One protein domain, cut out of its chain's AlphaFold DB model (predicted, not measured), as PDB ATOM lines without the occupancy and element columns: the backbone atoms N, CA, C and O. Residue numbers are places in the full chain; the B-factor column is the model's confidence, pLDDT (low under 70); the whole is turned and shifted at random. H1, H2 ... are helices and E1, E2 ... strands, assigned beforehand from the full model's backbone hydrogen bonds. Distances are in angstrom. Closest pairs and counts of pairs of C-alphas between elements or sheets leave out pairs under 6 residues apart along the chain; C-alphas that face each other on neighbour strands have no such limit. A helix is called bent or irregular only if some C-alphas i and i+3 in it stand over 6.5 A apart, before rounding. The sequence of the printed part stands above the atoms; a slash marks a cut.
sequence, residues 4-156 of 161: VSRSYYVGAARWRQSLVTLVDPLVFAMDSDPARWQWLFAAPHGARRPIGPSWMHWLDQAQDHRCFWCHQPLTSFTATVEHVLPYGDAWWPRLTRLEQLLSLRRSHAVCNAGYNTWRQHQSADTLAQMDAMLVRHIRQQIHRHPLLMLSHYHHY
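AT A GLANCE: This is residues 4 to 156 of the 161 residues of an uncharacterized protein of Sulfobacillus benefaciens (UniProt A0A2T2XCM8). Two long helices, the bent H1 and H6, run along the longest axis of a rounded body and come together partway, at H1b. The short helix H4 and the small two-stranded sheet E1 E2 make its middle, with H3 and H5 packed at the sheet and H2 and H7 at one end. The printed part has 153 residues, mostly helix, with seven named helices and two antiparallel strands in the order H1 H2 H3 E1 H4 E2 H5 H6 H7. It is compact, with a radius of gyration of the C-alphas of 14.9 A and spans of 41 by 34 by 28 A.

HOW THE PARTS SIT: H1, residues 4 to 32, was assigned as one helix by its hydrogen bonds but is bent: C-alphas 13 and 16 are 7.1 A apart, and its arms H1a, residues 4 to 13, and H1b, residues 16 to 32, stand at 48 degrees. H1a touches H5, residues 109 to 120, with residues 114 to 118 of H5 alone, closest at the C-alphas of Tyr 8 and Tyr 115, 7.2 A. H1b touches H6, residues 124 to 144, closest at the C-alphas of Arg 16 and His 137, 6.3 A, with a shallow tilt of 34.8 degrees, only just short of steep. H2, residues 34 to 42, touches H4, residues 97 to 102, closest at the C-alphas of Phe 41 and Arg 97, 5.6 A. H3, residues 53 to 62, touches residues 18 to 22 of H1b alone, closest at the C-alphas of Leu 22 and Ala 62, 5.2 A. Between E1, residues 79 to 83, and E2, residues 104 to 108, N 80 and O 107 are 2.8 A apart. H7, residues 146 to 154, touches H1b about perpendicular at 84 degrees, closest at the C-alphas of Val 27 and Leu 147, 6.9 A. Every O i to N i+4 pair is within hydrogen-bond range in H1a, H3, H4, H5, H6 and H7, against 10 of 13 in H1b and 3 of 5 in H2.

IN THESE COORDINATES: H1a begins at C-alpha 4, (42.186, -6.252, -6.992). H1b is 24.8 A long, H5 16.9 A and H6 30.4 A. H7 ends at C-alpha 154, (50.007, -44.260, 1.273).

THE WHOLE: The C-alphas of Ser 32 and His 121 are farthest apart, 44.0 A. The printed part has no cut; the links H3 to E1 and E1 to H4 are long. Low-confidence residues, under 70, include 4 to 13 and 39 to 50.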
ATOM      1  N   VAL A   4      42.578  -4.854  -6.813       55.09
ATOM      2  CA  VAL A   4      42.186  -6.252  -6.992       55.09
ATOM      3  C   VAL A   4      43.322  -7.048  -7.652       55.09
ATOM      4  O   VAL A   4      43.823  -8.010  -7.075       55.09
ATOM      5  N   SER A   5      43.847  -6.580  -8.789       51.78
ATOM      6  CA  SER A   5      44.980  -7.217  -9.476       51.78
ATOM      7  C   SER A   5      46.263  -7.219  -8.633       51.78
ATOM      8  O   SER A   5      47.012  -8.198  -8.650       51.78
ATOM      9  N   ARG A   6      46.530  -6.146  -7.872       53.41
ATOM     10  CA  ARG A   6      47.718  -6.041  -7.002       53.41
ATOM     11  C   ARG A   6      47.673  -7.056  -5.854       53.41
ATOM     12  O   ARG A   6      48.709  -7.608  -5.497       53.41
ATOM     13  N   SER A   7      46.485  -7.345  -5.324       54.53
ATOM     14  CA  SER A   7      46.284  -8.308  -4.232       54.53
ATOM     15  C   SER A   7      46.554  -9.760  -4.656       54.53
ATOM     16  O   SER A   7      47.158 -10.518  -3.897       54.53
ATOM     17  N   TYR A   8      46.213 -10.155  -5.889       58.72
ATOM     18  CA  TYR A   8      46.465 -11.528  -6.367       58.72
ATOM     19  C   TYR A   8      47.911 -11.772  -6.788       58.72
ATOM     20  O   TYR A   8      48.436 -12.858  -6.544       58.72
ATOM     21  N   TYR A   9      48.593 -10.755  -7.326       51.62
ATOM     22  CA  TYR A   9      50.042 -10.821  -7.541       51.62
ATOM     23  C   TYR A   9      50.786 -11.053  -6.215       51.62
ATOM     24  O   TYR A   9      51.698 -11.874  -6.143       51.62
ATOM     25  N   VAL A  10      50.342 -10.396  -5.138       54.25
ATOM     26  CA  VAL A  10      50.888 -10.580  -3.787       54.25
ATOM     27  C   VAL A  10      50.584 -11.980  -3.236       54.25
ATOM     28  O   VAL A  10      51.489 -12.614  -2.696       54.25
ATOM     29  N   GLY A  11      49.364 -12.501  -3.411       59.09
ATOM     30  CA  GLY A  11      48.997 -13.860  -2.985       59.09
ATOM     31  C   GLY A  11      49.778 -14.960  -3.714       59.09
ATOM     32  O   GLY A  11      50.343 -15.850  -3.077       59.09
ATOM     33  N   ALA A  12      49.899 -14.867  -5.042       60.22
ATOM     34  CA  ALA A  12      50.681 -15.808  -5.845       60.22
ATOM     35  C   ALA A  12      52.187 -15.735  -5.523       60.22
ATOM     36  O   ALA A  12      52.835 -16.773  -5.385       60.22
ATOM     37  N   ALA A  13      52.739 -14.532  -5.315       66.31
ATOM     38  CA  ALA A  13      54.134 -14.351  -4.899       66.31
ATOM     39  C   ALA A  13      54.416 -14.933  -3.501       66.31
ATOM     40  O   ALA A  13      55.501 -15.453  -3.240       66.31
ATOM     41  N   ARG A  14      53.430 -14.887  -2.600       75.69
ATOM     42  CA  ARG A  14      53.532 -15.427  -1.235       75.69
ATOM     43  C   ARG A  14      53.219 -16.908  -1.140       75.69
ATOM     44  O   ARG A  14      53.516 -17.505  -0.108       75.69
ATOM     45  N   TRP A  15      52.657 -17.511  -2.185       86.25
ATOM     46  CA  TRP A  15      52.232 -18.907  -2.178       86.25
ATOM     47  C   TRP A  15      53.320 -19.852  -1.671       86.25
ATOM     48  O   TRP A  15      53.095 -20.639  -0.751       86.25
ATOM     49  N   ARG A  16      54.530 -19.720  -2.223       86.06
ATOM     50  CA  ARG A  16      55.675 -20.545  -1.840       86.06
ATOM     51  C   ARG A  16      56.039 -20.375  -0.365       86.06
ATOM     52  O   ARG A  16      56.242 -21.376   0.309       86.06
ATOM     53  N   GLN A  17      56.104 -19.139   0.131       86.94
ATOM     54  CA  GLN A  17      56.408 -18.872   1.540       86.94
ATOM     55  C   GLN A  17      55.306 -19.406   2.456       86.94
ATOM     56  O   GLN A  17      55.589 -20.037   3.463       86.94
ATOM     57  N   SER A  18      54.046 -19.202   2.080       89.19
ATOM     58  CA  SER A  18      52.901 -19.687   2.840       89.19
ATOM     59  C   SER A  18      52.875 -21.213   2.929       89.19
ATOM     60  O   SER A  18      52.517 -21.751   3.971       89.19
ATOM     61  N   LEU A  19      53.270 -21.918   1.863       90.69
ATOM     62  CA  LEU A  19      53.448 -23.366   1.919       90.69
ATOM     63  C   LEU A  19      54.540 -23.768   2.914       90.69
ATOM     64  O   LEU A  19      54.301 -24.676   3.693       90.69
ATOM     65  N   VAL A  20      55.692 -23.091   2.922       88.75
ATOM     66  CA  VAL A  20      56.781 -23.364   3.880       88.75
ATOM     67  C   VAL A  20      56.300 -23.172   5.319       88.75
ATOM     68  O   VAL A  20      56.413 -24.088   6.127       88.75
ATOM     69  N   THR A  21      55.668 -22.034   5.621       88.19
ATOM     70  CA  THR A  21      55.171 -21.731   6.974       88.19
ATOM     71  C   THR A  21      54.107 -22.725   7.454       88.19
ATOM     72  O   THR A  21      53.957 -22.941   8.651       88.19
ATOM     73  N   LEU A  22      53.376 -23.350   6.532       88.62
ATOM     74  CA  LEU A  22      52.378 -24.365   6.852       88.62
ATOM     75  C   LEU A  22      52.972 -25.774   6.972       88.62
ATOM     76  O   LEU A  22      52.502 -26.553   7.797       88.62
ATOM     77  N   VAL A  23      53.959 -26.109   6.137       89.19
ATOM     78  CA  VAL A  23      54.540 -27.452   6.019       89.19
ATOM     79  C   VAL A  23      55.560 -27.730   7.115       89.19
ATOM     80  O   VAL A  23      55.457 -28.774   7.754       89.19
ATOM     81  N   ASP A  24      56.505 -26.823   7.369       86.12
ATOM     82  CA  ASP A  24      57.605 -27.097   8.306       86.12
ATOM     83  C   ASP A  24      57.091 -27.445   9.715       86.12
ATOM     84  O   ASP A  24      57.492 -28.478  10.261       86.12
ATOM     85  N   PRO A  25      56.140 -26.688  10.300       82.56
ATOM     86  CA  PRO A  25      55.624 -27.030  11.618       82.56
ATOM     87  C   PRO A  25      54.702 -28.262  11.571       82.56
ATOM     88  O   PRO A  25      54.562 -28.965  12.571       82.56
ATOM     89  N   LEU A  26      54.093 -28.562  10.414       83.19
ATOM     90  CA  LEU A  26      53.168 -29.688  10.255       83.19
ATOM     91  C   LEU A  26      53.938 -30.999  10.290       83.19
ATOM     92  O   LEU A  26      53.485 -31.953  10.909       83.19
ATOM     93  N   VAL A  27      55.119 -31.032   9.675       86.38
ATOM     94  CA  VAL A  27      56.019 -32.189   9.717       86.38
ATOM     95  C   VAL A  27      56.380 -32.534  11.161       86.38
ATOM     96  O   VAL A  27      56.276 -33.693  11.549       86.38
ATOM     97  N   PHE A  28      56.719 -31.532  11.977       82.75
ATOM     98  CA  PHE A  28      56.993 -31.733  13.402       82.75
ATOM     99  C   PHE A  28      55.758 -32.236  14.172       82.75
ATOM    100  O   PHE A  28      55.844 -33.169  14.973       82.75
ATOM    101  N   ALA A  29      54.584 -31.658  13.904       78.38
ATOM    102  CA  ALA A  29      53.337 -32.069  14.542       78.38
ATOM    103  C   ALA A  29      52.909 -33.496  14.146       78.38
ATOM    104  O   ALA A  29      52.342 -34.213  14.969       78.38
ATOM    105  N   MET A  30      53.182 -33.908  12.906       79.12
ATOM    106  CA  MET A  30      52.922 -35.260  12.404       79.12
ATOM    107  C   MET A  30      53.822 -36.307  13.050       79.12
ATOM    108  O   MET A  30      53.356 -37.415  13.291       79.12
ATOM    109  N   ASP A  31      55.074 -35.961  13.341       82.19
ATOM    110  CA  ASP A  31      56.003 -36.842  14.055       82.19
ATOM    111  C   ASP A  31      55.583 -37.030  15.524       82.19
ATOM    112  O   ASP A  31      55.653 -38.125  16.075       82.19
ATOM    113  N   SER A  32      55.052 -35.965  16.134       81.94
ATOM    114  CA  SER A  32      54.639 -35.955  17.543       81.94
ATOM    115  C   SER A  32      53.307 -36.673  17.810       81.94
ATOM    116  O   SER A  32      53.115 -37.225  18.890       81.94
ATOM    117  N   ASP A  33      52.366 -36.647  16.856       79.06
ATOM    118  CA  ASP A  33      51.046 -37.291  16.975       79.06
ATOM    119  C   ASP A  33      50.536 -37.786  15.602       79.06
ATOM    120  O   ASP A  33      49.670 -37.158  14.978       79.06
ATOM    121  N   PRO A  34      51.060 -38.918  15.091       73.75
ATOM    122  CA  PRO A  34      50.746 -39.392  13.742       73.75
ATOM    123  C   PRO A  34      49.252 -39.670  13.515       73.75
ATOM    124  O   PRO A  34      48.721 -39.403  12.433       73.75
ATOM    125  N   ALA A  35      48.555 -40.186  14.531       72.19
ATOM    126  CA  ALA A  35      47.162 -40.618  14.425       72.19
ATOM    127  C   ALA A  35      46.204 -39.439  14.184       72.19
ATOM    128  O   ALA A  35      45.291 -39.533  13.357       72.19
ATOM    129  N   ARG A  36      46.441 -38.300  14.848       72.94
ATOM    130  CA  ARG A  36      45.635 -37.081  14.683       72.94
ATOM    131  C   ARG A  36      45.661 -36.547  13.251       72.94
ATOM    132  O   ARG A  36      44.638 -36.081  12.745       72.94
ATOM    133  N   TRP A  37      46.817 -36.609  12.597       71.19
ATOM    134  CA  TRP A  37      47.001 -36.050  11.258       71.19
ATOM    135  C   TRP A  37      46.591 -37.017  10.146       71.19
ATOM    136  O   TRP A  37      46.041 -36.575   9.139       71.19
ATOM    137  N   GLN A  38      46.739 -38.331  10.348       70.19
ATOM    138  CA  GLN A  38      46.268 -39.348   9.397       70.19
ATOM    139  C   GLN A  38      44.769 -39.222   9.078       70.19
ATOM    140  O   GLN A  38      44.371 -39.365   7.920       70.19
ATOM    141  N   TRP A  39      43.930 -38.871  10.061       67.56
ATOM    142  CA  TRP A  39      42.495 -38.654   9.826       67.56
ATOM    143  C   TRP A  39      42.211 -37.472   8.886       67.56
ATOM    144  O   TRP A  39      41.323 -37.553   8.035       67.56
ATOM    145  N   LEU A  40      42.999 -36.393   8.973       66.25
ATOM    146  CA  LEU A  40      42.865 -35.242   8.075       66.25
ATOM    147  C   LEU A  40      43.212 -35.600   6.627       66.25
ATOM    148  O   LEU A  40      42.677 -34.983   5.711       66.25
ATOM    149  N   PHE A  41      44.038 -36.616   6.391       68.94
ATOM    150  CA  PHE A  41      44.367 -37.077   5.041       68.94
ATOM    151  C   PHE A  41      43.399 -38.138   4.497       68.94
ATOM    152  O   PHE A  41      43.388 -38.401   3.294       68.94
ATOM    153  N   ALA A  42      42.549 -38.726   5.344       64.94
ATOM    154  CA  ALA A  42      41.613 -39.778   4.949       64.94
ATOM    155  C   ALA A  42      40.339 -39.254   4.251       64.94
ATOM    156  O   ALA A  42      39.664 -40.008   3.548       64.94
ATOM    157  N   ALA A  43      39.993 -37.971   4.412       62.94
ATOM    158  CA  ALA A  43      38.764 -37.396   3.866       62.94
ATOM    159  C   ALA A  43      39.014 -36.485   2.643       62.94
ATOM    160  O   ALA A  43      39.952 -35.691   2.653       62.94
ATOM    161  N   PRO A  44      38.171 -36.534   1.587       61.59
ATOM    162  CA  PRO A  44      38.112 -35.468   0.587       61.59
ATOM    163  C   PRO A  44      37.770 -34.134   1.249       61.59
ATOM    164  O   PRO A  44      36.728 -34.021   1.893       61.59
ATOM    165  N   HIS A  45      38.588 -33.113   1.017       64.12
ATOM    166  CA  HIS A  45      38.260 -31.732   1.375       64.12
ATOM    167  C   HIS A  45      37.771 -31.024   0.124       64.12
ATOM    168  O   HIS A  45      38.328 -31.221  -0.945       64.12
ATOM    169  N   GLY A  46      36.680 -30.280   0.225       56.75
ATOM    170  CA  GLY A  46      36.066 -29.589  -0.904       56.75
ATOM    171  C   GLY A  46      34.859 -28.796  -0.430       56.75
ATOM    172  O   GLY A  46      34.490 -28.890   0.738       56.75
ATOM    173  N   ALA A  47      34.202 -28.063  -1.331       55.59
ATOM    174  CA  ALA A  47      33.161 -27.081  -0.989       55.59
ATOM    175  C   ALA A  47      31.998 -27.603  -0.111       55.59
ATOM    176  O   ALA A  47      31.257 -26.809   0.455       55.59
ATOM    177  N   ARG A  48      31.813 -28.929  -0.002       55.22
ATOM    178  CA  ARG A  48      30.718 -29.566   0.749       55.22
ATOM    179  C   ARG A  48      31.148 -30.361   1.983       55.22
ATOM    180  O   ARG A  48      30.274 -30.791   2.729       55.22
ATOM    181  N   ARG A  49      32.446 -30.608   2.195       60.56
ATOM    182  CA  ARG A  49      32.913 -31.324   3.393       60.56
ATOM    183  C   ARG A  49      33.538 -30.326   4.364       60.56
ATOM    184  O   ARG A  49      34.493 -29.656   3.977       60.56
ATOM    185  N   PRO A  50      33.010 -30.205   5.594       62.62
ATOM    186  CA  PRO A  50      33.569 -29.290   6.571       62.62
ATOM    187  C   PRO A  50      34.994 -29.721   6.901       62.62
ATOM    188  O   PRO A  50      35.262 -30.885   7.203       62.62
ATOM    189  N   ILE A  51      35.905 -28.763   6.835       71.56
ATOM    190  CA  ILE A  51      37.272 -28.957   7.290       71.56
ATOM    191  C   ILE A  51      37.243 -29.003   8.817       71.56
ATOM    192  O   ILE A  51      36.615 -28.164   9.464       71.56
ATOM    193  N   GLY A  52      37.906 -30.002   9.396       69.00
ATOM    194  CA  GLY A  52      37.925 -30.176  10.844       69.00
ATOM    195  C   GLY A  52      38.534 -28.962  11.569       69.00
ATOM    196  O   GLY A  52      39.458 -28.330  11.047       69.00
ATOM    197  N   PRO A  53      38.088 -28.658  12.802       71.69
ATOM    198  CA  PRO A  53      38.561 -27.504  13.572       71.69
ATOM    199  C   PRO A  53      40.078 -27.500  13.801       71.69
ATOM    200  O   PRO A  53      40.683 -26.430  13.824       71.69
ATOM    201  N   SER A  54      40.714 -28.678  13.874       77.81
ATOM    202  CA  SER A  54      42.176 -28.791  13.988       77.81
ATOM    203  C   SER A  54      42.919 -28.161  12.805       77.81
ATOM    204  O   SER A  54      43.921 -27.487  13.018       77.81
ATOM    205  N   TRP A  55      42.432 -28.327  11.571       81.81
ATOM    206  CA  TRP A  55      43.092 -27.736  10.401       81.81
ATOM    207  C   TRP A  55      42.819 -26.239  10.279       81.81
ATOM    208  O   TRP A  55      43.699 -25.480   9.892       81.81
ATOM    209  N   MET A  56      41.617 -25.785  10.646       83.44
ATOM    210  CA  MET A  56      41.321 -24.349  10.677       83.44
ATOM    211  C   MET A  56      42.219 -23.620  11.680       83.44
ATOM    212  O   MET A  56      42.783 -22.581  11.351       83.44
ATOM    213  N   HIS A  57      42.403 -24.200  12.867       83.06
ATOM    214  CA  HIS A  57      43.335 -23.684  13.866       83.06
ATOM    215  C   HIS A  57      44.784 -23.689  13.359       83.06
ATOM    216  O   HIS A  57      45.515 -22.722  13.561       83.06
ATOM    217  N   TRP A  58      45.180 -24.746  12.644       85.38
ATOM    218  CA  TRP A  58      46.495 -24.832  12.015       85.38
ATOM    219  C   TRP A  58      46.734 -23.709  11.001       85.38
ATOM    220  O   TRP A  58      47.760 -23.034  11.046       85.38
ATOM    221  N   LEU A  59      45.765 -23.469  10.112       89.19
ATOM    222  CA  LEU A  59      45.812 -22.369   9.151       89.19
ATOM    223  C   LEU A  59      45.900 -21.007   9.846       89.19
ATOM    224  O   LEU A  59      46.657 -20.156   9.387       89.19
ATOM    225  N   ASP A  60      45.165 -20.804  10.942       87.19
ATOM    226  CA  ASP A  60      45.216 -19.555  11.711       87.19
ATOM    227  C   ASP A  60      46.620 -19.278  12.248       87.19
ATOM    228  O   ASP A  60      47.136 -18.175  12.064       87.19
ATOM    229  N   GLN A  61      47.249 -20.282  12.863       86.69
ATOM    230  CA  GLN A  61      48.598 -20.159  13.413       86.69
ATOM    231  C   GLN A  61      49.645 -19.971  12.311       86.69
ATOM    232  O   GLN A  61      50.436 -19.032  12.361       86.69
ATOM    233  N   ALA A  62      49.621 -20.819  11.278       87.00
ATOM    234  CA  ALA A  62      50.589 -20.765  10.183       87.00
ATOM    235  C   ALA A  62      50.491 -19.471   9.355       87.00
ATOM    236  O   ALA A  62      51.454 -19.073   8.702       87.00
ATOM    237  N   GLN A  63      49.337 -18.804   9.353       88.81
ATOM    238  CA  GLN A  63      49.145 -17.531   8.661       88.81
ATOM    239  C   GLN A  63      49.250 -16.310   9.587       88.81
ATOM    240  O   GLN A  63      48.909 -15.214   9.143       88.81
ATOM    241  N   ASP A  64      49.688 -16.470  10.842       90.12
ATOM    242  CA  ASP A  64      49.795 -15.378  11.825       90.12
ATOM    243  C   ASP A  64      48.478 -14.587  11.974       90.12
ATOM    244  O   ASP A  64      48.450 -13.360  12.020       90.12
ATOM    245  N   HIS A  65      47.338 -15.287  11.941       90.12
ATOM    246  CA  HIS A  65      46.005 -14.678  11.954       90.12
ATOM    247  C   HIS A  65      45.791 -13.610  10.863       90.12
ATOM    248  O   HIS A  65      45.009 -12.676  11.044       90.12
ATOM    249  N   ARG A  66      46.462 -13.725   9.710       90.00
ATOM    250  CA  ARG A  66      46.333 -12.796   8.578       90.00
ATOM    251  C   ARG A  66      45.684 -13.450   7.373       90.00
ATOM    252  O   ARG A  66      45.827 -14.643   7.106       90.00
ATOM    253  N   CYS A  67      44.966 -12.628   6.616       89.31
ATOM    254  CA  CYS A  67      44.336 -13.034   5.373       89.31
ATOM    255  C   CYS A  67      45.406 -13.389   4.346       89.31
ATOM    256  O   CYS A  67      46.310 -12.589   4.097       89.31
ATOM    257  N   PHE A  68      45.284 -14.557   3.714       89.75
ATOM    258  CA  PHE A  68      46.257 -15.007   2.720       89.75
ATOM    259  C   PHE A  68      46.397 -14.026   1.540       89.75
ATOM    260  O   PHE A  68      47.510 -13.772   1.079       89.75
ATOM    261  N   TRP A  69      45.289 -13.425   1.092       87.56
ATOM    262  CA  TRP A  69      45.278 -12.521  -0.063       87.56
ATOM    263  C   TRP A  69      45.743 -11.097   0.261       87.56
ATOM    264  O   TRP A  69      46.653 -10.582  -0.383       87.56
ATOM    265  N   CYS A  70      45.119 -10.441   1.245       87.12
ATOM    266  CA  CYS A  70      45.355  -9.017   1.520       87.12
ATOM    267  C   CYS A  70      46.311  -8.758   2.695       87.12
ATOM    268  O   CYS A  70      46.676  -7.608   2.940       87.12
ATOM    269  N   HIS A  71      46.705  -9.802   3.435       87.06
ATOM    270  CA  HIS A  71      47.592  -9.750   4.605       87.06
ATOM    271  C   HIS A  71      47.098  -8.896   5.789       87.06
ATOM    272  O   HIS A  71      47.810  -8.713   6.784       87.06
ATOM    273  N   GLN A  72      45.870  -8.388   5.712       88.44
ATOM    274  CA  GLN A  72      45.223  -7.727   6.836       88.44
ATOM    275  C   GLN A  72      44.841  -8.760   7.906       88.44
ATOM    276  O   GLN A  72      44.610  -9.926   7.561       88.44
ATOM    277  N   PRO A  73      44.770  -8.359   9.187       91.38
ATOM    278  CA  PRO A  73      44.322  -9.238  10.261       91.38
ATOM    279  C   PRO A  73      42.962  -9.879   9.952       91.38
ATOM    280  O   PRO A  73      42.040  -9.227   9.451       91.38
ATOM    281  N   LEU A  74      42.836 -11.169  10.244       88.25
ATOM    282  CA  LEU A  74      41.575 -11.892  10.195       88.25
ATOM    283  C   LEU A  74      40.817 -11.643  11.492       88.25
ATOM    284  O   LEU A  74      41.306 -11.930  12.582       88.25
ATOM    285  N   THR A  75      39.586 -11.163  11.368       78.25
ATOM    286  CA  THR A  75      38.600 -11.272  12.439       78.25
ATOM    287  C   THR A  75      37.784 -12.539  12.189       78.25
ATOM    288  O   THR A  75      37.434 -12.850  11.046       78.25
ATOM    289  N   SER A  76      37.502 -13.305  13.244       65.69
ATOM    290  CA  SER A  76      36.899 -14.645  13.150       65.69
ATOM    291  C   SER A  76      35.595 -14.690  12.341       65.69
ATOM    292  O   SER A  76      35.338 -15.681  11.665       65.69
ATOM    293  N   PHE A  77      34.809 -13.609  12.354       67.25
ATOM    294  CA  PHE A  77      33.477 -13.537  11.744       67.25
ATOM    295  C   PHE A  77      33.455 -13.318  10.227       67.25
ATOM    296  O   PHE A  77      32.406 -13.461   9.610       67.25
ATOM    297  N   THR A  78      34.583 -12.958   9.611       76.00
ATOM    298  CA  THR A  78      34.630 -12.623   8.173       76.00
ATOM    299  C   THR A  78      35.540 -13.545   7.371       76.00
ATOM    300  O   THR A  78      35.681 -13.374   6.160       76.00
ATOM    301  N   ALA A  79      36.167 -14.518   8.033       85.00
ATOM    302  CA  ALA A  79      37.168 -15.388   7.441       85.00
ATOM    303  C   ALA A  79      36.556 -16.704   6.939       85.00
ATOM    304  O   ALA A  79      35.969 -17.446   7.725       85.00
ATOM    305  N   THR A  80      36.755 -17.031   5.662       88.00
ATOM    306  CA  THR A  80      36.415 -18.335   5.074       88.00
ATOM    307  C   THR A  80      37.680 -19.118   4.729       88.00
ATOM    308  O   THR A  80      38.770 -18.556   4.583       88.00
ATOM    309  N   VAL A  81      37.543 -20.440   4.647       88.25
ATOM    310  CA  VAL A  81      38.618 -21.352   4.249       88.25
ATOM    311  C   VAL A  81      38.292 -21.889   2.864       88.25
ATOM    312  O   VAL A  81      37.266 -22.540   2.682       88.25
ATOM    313  N   GLU A  82      39.157 -21.607   1.895       88.06
ATOM    314  CA  GLU A  82      38.961 -21.991   0.496       88.06
ATOM    315  C   GLU A  82      40.254 -22.532  -0.108       88.06
ATOM    316  O   GLU A  82      41.360 -22.266   0.375       88.06
ATOM    317  N   HIS A  83      40.116 -23.323  -1.169       88.12
ATOM    318  CA  HIS A  83      41.262 -23.809  -1.918       88.12
ATOM    319  C   HIS A  83      41.783 -22.713  -2.848       88.12
ATOM    320  O   HIS A  83      41.025 -22.126  -3.617       88.12
ATOM    321  N   VAL A  84      43.096 -22.484  -2.827       88.19
ATOM    322  CA  VAL A  84      43.757 -21.618  -3.814       88.19
ATOM    323  C   VAL A  84      43.660 -22.239  -5.213       88.19
ATOM    324  O   VAL A  84      43.501 -21.514  -6.189       88.19
ATOM    325  N   LEU A  85      43.709 -23.573  -5.302       86.81
ATOM    326  CA  LEU A  85      43.364 -24.352  -6.496       86.81
ATOM    327  C   LEU A  85      41.857 -24.663  -6.456       86.81
ATOM    328  O   LEU A  85      41.461 -25.486  -5.631       86.81
ATOM    329  N   PRO A  86      41.009 -24.028  -7.278       79.19
ATOM    330  CA  PRO A  86      39.564 -24.180  -7.164       79.19
ATOM    331  C   PRO A  86      39.094 -25.628  -7.272       79.19
ATOM    332  O   PRO A  86      39.564 -26.424  -8.091       79.19
ATOM    333  N   TYR A  87      38.096 -25.954  -6.457       71.75
ATOM    334  CA  TYR A  87      37.373 -27.210  -6.577       71.75
ATOM    335  C   TYR A  87      36.679 -27.285  -7.946       71.75
ATOM    336  O   TYR A  87      35.957 -26.364  -8.320       71.75
ATOM    337  N   GLY A  88      36.848 -28.399  -8.661       68.88
ATOM    338  CA  GLY A  88      36.239 -28.610  -9.981       68.88
ATOM    339  C   GLY A  88      37.121 -28.220 -11.172       68.88
ATOM    340  O   GLY A  88      36.750 -28.529 -12.303       68.88
ATOM    341  N   ASP A  89      38.300 -27.637 -10.938       75.56
ATOM    342  CA  ASP A  89      39.279 -27.390 -12.002       75.56
ATOM    343  C   ASP A  89      39.914 -28.695 -12.509       75.56
ATOM    344  O   ASP A  89      39.935 -29.719 -11.823       75.56
ATOM    345  N   ALA A  90      40.500 -28.655 -13.712       80.81
ATOM    346  CA  ALA A  90      41.084 -29.824 -14.384       80.81
ATOM    347  C   ALA A  90      42.177 -30.543 -13.567       80.81
ATOM    348  O   ALA A  90      42.432 -31.734 -13.766       80.81
ATOM    349  N   TRP A  91      42.829 -29.833 -12.641       82.50
ATOM    350  CA  TRP A  91      43.799 -30.417 -11.717       82.50
ATOM    351  C   TRP A  91      43.153 -31.206 -10.587       82.50
ATOM    352  O   TRP A  91      43.765 -32.156 -10.114       82.50
ATOM    353  N   TRP A  92      41.940 -30.853 -10.168       83.50
ATOM    354  CA  TRP A  92      41.312 -31.373  -8.957       83.50
ATOM    355  C   TRP A  92      41.257 -32.910  -8.884       83.50
ATOM    356  O   TRP A  92      41.663 -33.464  -7.858       83.50
ATOM    357  N   PRO A  93      40.875 -33.634  -9.960       83.06
ATOM    358  CA  PRO A  93      40.882 -35.101  -9.964       83.06
ATOM    359  C   PRO A  93      42.288 -35.719  -9.890       83.06
ATOM    360  O   PRO A  93      42.421 -36.909  -9.626       83.06
ATOM    361  N   ARG A  94      43.336 -34.928 -10.151       85.69
ATOM    362  CA  ARG A  94      44.750 -35.340 -10.172       85.69
ATOM    363  C   ARG A  94      45.490 -34.996  -8.878       85.69
ATOM    364  O   ARG A  94      46.680 -35.294  -8.780       85.69
ATOM    365  N   LEU A  95      44.829 -34.329  -7.931       85.44
ATOM    366  CA  LEU A  95      45.403 -33.994  -6.630       85.44
ATOM    367  C   LEU A  95      45.117 -35.113  -5.631       85.44
ATOM    368  O   LEU A  95      43.969 -35.511  -5.427       85.44
ATOM    369  N   THR A  96      46.160 -35.564  -4.948       84.38
ATOM    370  CA  THR A  96      46.062 -36.385  -3.739       84.38
ATOM    371  C   THR A  96      45.388 -35.625  -2.602       84.38
ATOM    372  O   THR A  96      45.281 -34.397  -2.611       84.38
ATOM    373  N   ARG A  97      44.980 -36.348  -1.555       81.25
ATOM    374  CA  ARG A  97      44.388 -35.744  -0.351       81.25
ATOM    375  C   ARG A  97      45.320 -34.755   0.337       81.25
ATOM    376  O   ARG A  97      44.873 -33.679   0.726       81.25
ATOM    377  N   LEU A  98      46.609 -35.082   0.417       84.44
ATOM    378  CA  LEU A  98      47.616 -34.176   0.958       84.44
ATOM    379  C   LEU A  98      47.725 -32.902   0.109       84.44
ATOM    380  O   LEU A  98      47.722 -31.805   0.655       84.44
ATOM    381  N   GLU A  99      47.748 -33.014  -1.222       88.19
ATOM    382  CA  GLU A  99      47.797 -31.836  -2.100       88.19
ATOM    383  C   GLU A  99      46.532 -30.971  -1.991       88.19
ATOM    384  O   GLU A  99      46.628 -29.745  -1.938       88.19
ATOM    385  N   GLN A 100      45.351 -31.591  -1.893       86.88
ATOM    386  CA  GLN A 100      44.088 -30.884  -1.651       86.88
ATOM    387  C   GLN A 100      44.129 -30.134  -0.316       86.88
ATOM    388  O   GLN A 100      43.797 -28.951  -0.277       86.88
ATOM    389  N   LEU A 101      44.596 -30.771   0.760       86.25
ATOM    390  CA  LEU A 101      44.709 -30.139   2.075       86.25
ATOM    391  C   LEU A 101      45.705 -28.965   2.057       86.25
ATOM    392  O   LEU A 101      45.380 -27.866   2.503       86.25
ATOM    393  N   LEU A 102      46.887 -29.162   1.465       89.38
ATOM    394  CA  LEU A 102      47.926 -28.132   1.356       89.38
ATOM    395  C   LEU A 102      47.521 -26.954   0.459       89.38
ATOM    396  O   LEU A 102      48.131 -25.887   0.557       89.38
ATOM    397  N   SER A 103      46.493 -27.112  -0.379       90.69
ATOM    398  CA  SER A 103      45.932 -26.027  -1.194       90.69
ATOM    399  C   SER A 103      44.994 -25.077  -0.433       90.69
ATOM    400  O   SER A 103      44.663 -24.016  -0.958       90.69
ATOM    401  N   LEU A 104      44.573 -25.419   0.790       89.94
ATOM    402  CA  LEU A 104      43.638 -24.620   1.589       89.94
ATOM    403  C   LEU A 104      44.291 -23.391   2.206       89.94
ATOM    404  O   LEU A 104      45.371 -23.493   2.785       89.94
ATOM    405  N   ARG A 105      43.608 -22.249   2.174       90.81
ATOM    406  CA  ARG A 105      44.014 -21.031   2.883       90.81
ATOM    407  C   ARG A 105      42.831 -20.363   3.554       90.81
ATOM    408  O   ARG A 105      41.695 -20.489   3.100       90.81
ATOM    409  N   ARG A 106      43.117 -19.629   4.630       90.25
ATOM    410  CA  ARG A 106      42.123 -18.791   5.303       90.25
ATOM    411  C   ARG A 106      42.235 -17.340   4.844       90.25
ATOM    412  O   ARG A 106      43.321 -16.759   4.851       90.25
ATOM    413  N   SER A 107      41.112 -16.745   4.475       90.00
ATOM    414  CA  SER A 107      41.053 -15.390   3.927       90.00
ATOM    415  C   SER A 107      39.747 -14.714   4.302       90.00
ATOM    416  O   SER A 107      38.778 -15.389   4.632       90.00
ATOM    417  N   HIS A 108      39.678 -13.385   4.207       90.44
ATOM    418  CA  HIS A 108      38.383 -12.705   4.248       90.44
ATOM    419  C   HIS A 108      37.485 -13.214   3.114       90.44
ATOM    420  O   HIS A 108      37.954 -13.375   1.983       90.44
ATOM    421  N   ALA A 109      36.193 -13.390   3.393       89.00
ATOM    422  CA  ALA A 109      35.200 -13.828   2.415       89.00
ATOM    423  C   ALA A 109      35.211 -12.945   1.154       89.00
ATOM    424  O   ALA A 109      35.174 -13.449   0.036       89.00
ATOM    425  N   VAL A 110      35.360 -11.625   1.326       87.88
ATOM    426  CA  VAL A 110      35.465 -10.666   0.212       87.88
ATOM    427  C   VAL A 110      36.714 -10.887  -0.649       87.88
ATOM    428  O   VAL A 110      36.655 -10.737  -1.866       87.88
ATOM    429  N   CYS A 111      37.841 -11.283  -0.051       88.56
ATOM    430  CA  CYS A 111      39.063 -11.567  -0.799       88.56
ATOM    431  C   CYS A 111      38.944 -12.866  -1.600       88.56
ATOM    432  O   CYS A 111      39.402 -12.916  -2.738       88.56
ATOM    433  N   ASN A 112      38.308 -13.893  -1.033       87.94
ATOM    434  CA  ASN A 112      38.030 -15.132  -1.754       87.94
ATOM    435  C   ASN A 112      37.024 -14.919  -2.895       87.94
ATOM    436  O   ASN A 112      37.272 -15.350  -4.020       87.94
ATOM    437  N   ALA A 113      35.944 -14.170  -2.649       87.25
ATOM    438  CA  ALA A 113      35.000 -13.778  -3.694       87.25
ATOM    439  C   ALA A 113      35.703 -13.011  -4.822       87.25
ATOM    440  O   ALA A 113      35.548 -13.351  -5.994       87.25
ATOM    441  N   GLY A 114      36.549 -12.038  -4.471       86.56
ATOM    442  CA  GLY A 114      37.348 -11.300  -5.441       86.56
ATOM    443  C   GLY A 114      38.289 -12.199  -6.249       86.56
ATOM    444  O   GLY A 114      38.426 -11.990  -7.455       86.56
ATOM    445  N   TYR A 115      38.935 -13.186  -5.616       86.56
ATOM    446  CA  TYR A 115      39.808 -14.143  -6.301       86.56
ATOM    447  C   TYR A 115      39.023 -14.967  -7.325       86.56
ATOM    448  O   TYR A 115      39.441 -15.078  -8.479       86.56
ATOM    449  N   ASN A 116      37.850 -15.471  -6.934       86.31
ATOM    450  CA  ASN A 116      36.965 -16.223  -7.818       86.31
ATOM    451  C   ASN A 116      36.500 -15.366  -9.007       86.31
ATOM    452  O   ASN A 116      36.584 -15.813 -10.151       86.31
ATOM    453  N   THR A 117      36.098 -14.111  -8.771       87.88
ATOM    454  CA  THR A 117      35.763 -13.165  -9.848       87.88
ATOM    455  C   THR A 117      36.960 -12.905 -10.758       87.88
ATOM    456  O   THR A 117      36.819 -12.933 -11.976       87.88
ATOM    457  N   TRP A 118      38.158 -12.682 -10.213       87.12
ATOM    458  CA  TRP A 118      39.354 -12.452 -11.024       87.12
ATOM    459  C   TRP A 118      39.682 -13.645 -11.927       87.12
ATOM    460  O   TRP A 118      39.954 -13.434 -13.112       87.12
ATOM    461  N   ARG A 119      39.589 -14.880 -11.407       87.44
ATOM    462  CA  ARG A 119      39.806 -16.108 -12.190       87.44
ATOM    463  C   ARG A 119      38.858 -16.211 -13.381       87.44
ATOM    464  O   ARG A 119      39.308 -16.570 -14.460       87.44
ATOM    465  N   GLN A 120      37.586 -15.840 -13.216       88.38
ATOM    466  CA  GLN A 120      36.591 -15.856 -14.304       88.38
ATOM    467  C   GLN A 120      36.963 -14.946 -15.488       88.38
ATOM    468  O   GLN A 120      36.485 -15.169 -16.594       88.38
ATOM    469  N   HIS A 121      37.820 -13.942 -15.271       87.62
ATOM    470  CA  HIS A 121      38.274 -13.012 -16.306       87.62
ATOM    471  C   HIS A 121      39.640 -13.385 -16.908       87.62
ATOM    472  O   HIS A 121      40.161 -12.642 -17.739       87.62
ATOM    473  N   GLN A 122      40.261 -14.486 -16.473       86.19
ATOM    474  CA  GLN A 122      41.549 -14.933 -17.007       86.19
ATOM    475  C   GLN A 122      41.358 -15.903 -18.174       86.19
ATOM    476  O   GLN A 122      40.375 -16.642 -18.237       86.19
ATOM    477  N   SER A 123      42.330 -15.941 -19.086       87.75
ATOM    478  CA  SER A 123      42.349 -16.954 -20.141       87.75
ATOM    479  C   SER A 123      42.646 -18.343 -19.568       87.75
ATOM    480  O   SER A 123      43.372 -18.478 -18.579       87.75
ATOM    481  N   ALA A 124      42.135 -19.384 -20.233       87.25
ATOM    482  CA  ALA A 124      42.378 -20.773 -19.846       87.25
ATOM    483  C   ALA A 124      43.882 -21.097 -19.747       87.25
ATOM    484  O   ALA A 124      44.307 -21.732 -18.784       87.25
ATOM    485  N   ASP A 125      44.697 -20.589 -20.677       86.81
ATOM    486  CA  ASP A 125      46.153 -20.782 -20.672       86.81
ATOM    487  C   ASP A 125      46.827 -20.136 -19.457       86.81
ATOM    488  O   ASP A 125      47.719 -20.732 -18.850       86.81
ATOM    489  N   THR A 126      46.383 -18.937 -19.069       84.81
ATOM    490  CA  THR A 126      46.913 -18.228 -17.893       84.81
ATOM    491  C   THR A 126      46.607 -19.007 -16.617       84.81
ATOM    492  O   THR A 126      47.496 -19.217 -15.787       84.81
ATOM    493  N   LEU A 127      45.366 -19.481 -16.475       85.56
ATOM    494  CA  LEU A 127      44.955 -20.292 -15.329       85.56
ATOM    495  C   LEU A 127      45.704 -21.625 -15.288       85.56
ATOM    496  O   LEU A 127      46.236 -21.987 -14.243       85.56
ATOM    497  N   ALA A 128      45.842 -22.314 -16.424       85.44
ATOM    498  CA  ALA A 128      46.557 -23.584 -16.506       85.44
ATOM    499  C   ALA A 128      48.031 -23.453 -16.086       85.44
ATOM    500  O   ALA A 128      48.533 -24.290 -15.330       85.44
ATOM    501  N   GLN A 129      48.720 -22.398 -16.536       85.12
ATOM    502  CA  GLN A 129      50.109 -22.121 -16.151       85.12
ATOM    503  C   GLN A 129      50.234 -21.797 -14.661       85.12
ATOM    504  O   GLN A 129      51.116 -22.334 -13.982       85.12
ATOM    505  N   MET A 130      49.340 -20.955 -14.137       85.69
ATOM    506  CA  MET A 130      49.320 -20.609 -12.721       85.69
ATOM    507  C   MET A 130      49.059 -21.845 -11.855       85.69
ATOM    508  O   MET A 130      49.833 -22.122 -10.942       85.69
ATOM    509  N   ASP A 131      48.028 -22.631 -12.161       88.12
ATOM    510  CA  ASP A 131      47.668 -23.814 -11.382       88.12
ATOM    511  C   ASP A 131      48.775 -24.875 -11.435       88.12
ATOM    512  O   ASP A 131      49.139 -25.446 -10.406       88.12
ATOM    513  N   ALA A 132      49.406 -25.077 -12.599       89.00
ATOM    514  CA  ALA A 132      50.565 -25.960 -12.723       89.00
ATOM    515  C   ALA A 132      51.746 -25.496 -11.852       89.00
ATOM    516  O   ALA A 132      52.423 -26.322 -11.230       89.00
ATOM    517  N   MET A 133      51.998 -24.186 -11.769       88.19
ATOM    518  CA  MET A 133      53.009 -23.617 -10.875       88.19
ATOM    519  C   MET A 133      52.639 -23.827  -9.397       88.19
ATOM    520  O   MET A 133      53.495 -24.225  -8.603       88.19
ATOM    521  N   LEU A 134      51.384 -23.589  -9.011       89.00
ATOM    522  CA  LEU A 134      50.913 -23.781  -7.636       89.00
ATOM    523  C   LEU A 134      51.069 -25.244  -7.196       89.00
ATOM    524  O   LEU A 134      51.658 -25.498  -6.142       89.00
ATOM    525  N   VAL A 135      50.628 -26.193  -8.031       90.81
ATOM    526  CA  VAL A 135      50.771 -27.642  -7.805       90.81
ATOM    527  C   VAL A 135      52.241 -28.046  -7.722       90.81
ATOM    528  O   VAL A 135      52.623 -28.806  -6.833       90.81
ATOM    529  N   ARG A 136      53.100 -27.503  -8.595       91.25
ATOM    530  CA  ARG A 136      54.548 -27.752  -8.542       91.25
ATOM    531  C   ARG A 136      55.136 -27.351  -7.191       91.25
ATOM    532  O   ARG A 136      55.911 -28.120  -6.633       91.25
ATOM    533  N   HIS A 137      54.759 -26.194  -6.651       91.94
ATOM    534  CA  HIS A 137      55.233 -25.763  -5.336       91.94
ATOM    535  C   HIS A 137      54.748 -26.679  -4.204       91.94
ATOM    536  O   HIS A 137      55.543 -26.989  -3.320       91.94
ATOM    537  N   ILE A 138      53.496 -27.155  -4.241       92.31
ATOM    538  CA  ILE A 138      52.994 -28.139  -3.263       92.31
ATOM    539  C   ILE A 138      53.853 -29.402  -3.310       92.31
ATOM    540  O   ILE A 138      54.399 -29.827  -2.294       92.31
ATOM    541  N   ARG A 139      54.025 -29.974  -4.507       92.56
ATOM    542  CA  ARG A 139      54.807 -31.199  -4.703       92.56
ATOM    543  C   ARG A 139      56.247 -31.023  -4.253       92.56
ATOM    544  O   ARG A 139      56.769 -31.902  -3.582       92.56
ATOM    545  N   GLN A 140      56.874 -29.890  -4.563       92.56
ATOM    546  CA  GLN A 140      58.228 -29.590  -4.098       92.56
ATOM    547  C   GLN A 140      58.338 -29.601  -2.573       92.56
ATOM    548  O   GLN A 140      59.334 -30.109  -2.071       92.56
ATOM    549  N   GLN A 141      57.347 -29.084  -1.840       91.38
ATOM    550  CA  GLN A 141      57.361 -29.188  -0.379       91.38
ATOM    551  C   GLN A 141      57.171 -30.629   0.091       91.38
ATOM    552  O   GLN A 141      57.942 -31.091   0.920       91.38
ATOM    553  N   ILE A 142      56.233 -31.383  -0.490       90.62
ATOM    554  CA  ILE A 142      56.046 -32.804  -0.147       90.62
ATOM    555  C   ILE A 142      57.357 -33.589  -0.323       90.62
ATOM    556  O   ILE A 142      57.757 -34.315   0.579       90.62
ATOM    557  N   HIS A 143      58.064 -33.395  -1.441       91.06
ATOM    558  CA  HIS A 143      59.313 -34.107  -1.746       91.06
ATOM    559  C   HIS A 143      60.490 -33.730  -0.834       91.06
ATOM    560  O   HIS A 143      61.483 -34.449  -0.796       91.06
ATOM    561  N   ARG A 144      60.416 -32.607  -0.109       90.31
ATOM    562  CA  ARG A 144      61.470 -32.188   0.829       90.31
ATOM    563  C   ARG A 144      61.394 -32.899   2.175       90.31
ATOM    564  O   ARG A 144      62.386 -32.899   2.895       90.31
ATOM    565  N   HIS A 145      60.253 -33.503   2.511       87.88
ATOM    566  CA  HIS A 145      60.033 -34.113   3.819       87.88
ATOM    567  C   HIS A 145      59.682 -35.599   3.667       87.88
ATOM    568  O   HIS A 145      58.589 -35.913   3.190       87.88
ATOM    569  N   PRO A 146      60.550 -36.528   4.118       86.81
ATOM    570  CA  PRO A 146      60.303 -37.968   4.012       86.81
ATOM    571  C   PRO A 146      58.960 -38.409   4.607       86.81
ATOM    572  O   PRO A 146      58.259 -39.215   4.000       86.81
ATOM    573  N   LEU A 147      58.553 -37.824   5.741       83.50
ATOM    574  CA  LEU A 147      57.251 -38.092   6.363       83.50
ATOM    575  C   LEU A 147      56.080 -37.742   5.433       83.50
ATOM    576  O   LEU A 147      55.160 -38.541   5.271       83.50
ATOM    577  N   LEU A 148      56.134 -36.586   4.761       84.88
ATOM    578  CA  LEU A 148      55.099 -36.191   3.805       84.88
ATOM    579  C   LEU A 148      55.126 -37.044   2.542       84.88
ATOM    580  O   LEU A 148      54.059 -37.353   2.017       84.88
ATOM    581  N   MET A 149      56.305 -37.451   2.061       84.88
ATOM    582  CA  MET A 149      56.412 -38.386   0.938       84.88
ATOM    583  C   MET A 149      55.756 -39.731   1.259       84.88
ATOM    584  O   MET A 149      54.994 -40.241   0.438       84.88
ATOM    585  N   LEU A 150      56.000 -40.278   2.454       79.38
ATOM    586  CA  LEU A 150      55.375 -41.521   2.910       79.38
ATOM    587  C   LEU A 150      53.854 -41.373   2.997       79.38
ATOM    588  O   LEU A 150      53.126 -42.191   2.438       79.38
ATOM    589  N   SER A 151      53.354 -40.299   3.618       75.00
ATOM    590  CA  SER A 151      51.911 -40.023   3.650       75.00
ATOM    591  C   SER A 151      51.328 -39.878   2.239       75.00
ATOM    592  O   SER A 151      50.292 -40.461   1.932       75.00
ATOM    593  N   HIS A 152      52.006 -39.156   1.345       73.50
ATOM    594  CA  HIS A 152      51.581 -38.991  -0.044       73.50
ATOM    595  C   HIS A 152      51.498 -40.331  -0.791       73.50
ATOM    596  O   HIS A 152      50.524 -40.556  -1.506       73.50
ATOM    597  N   TYR A 153      52.461 -41.236  -0.580       71.19
ATOM    598  CA  TYR A 153      52.478 -42.581  -1.162       71.19
ATOM    599  C   TYR A 153      51.322 -43.455  -0.650       71.19
ATOM    600  O   TYR A 153      50.597 -44.051  -1.446       71.19
ATOM    601  N   HIS A 154      51.090 -43.476   0.666       66.62
ATOM    602  CA  HIS A 154      50.007 -44.260   1.273       66.62
ATOM    603  C   HIS A 154      48.607 -43.770   0.873       66.62
ATOM    604  O   HIS A 154      47.676 -44.567   0.795       66.62
ATOM    605  N   HIS A 155      48.452 -42.483   0.550       61.81
ATOM    606  CA  HIS A 155      47.201 -41.924   0.024       61.81
ATOM    607  C   HIS A 155      47.101 -41.946  -1.511       61.81
ATOM    608  O   HIS A 155      46.074 -41.533  -2.053       61.81
ATOM    609  N   TYR A 156      48.134 -42.434  -2.210       50.56
ATOM    610  CA  TYR A 156      48.111 -42.723  -3.648       50.56
ATOM    611  C   TYR A 156      47.553 -44.115  -3.959       50.56
ATOM    612  O   TYR A 156      47.272 -44.413  -5.118       50.56
TER     613      TYR A 156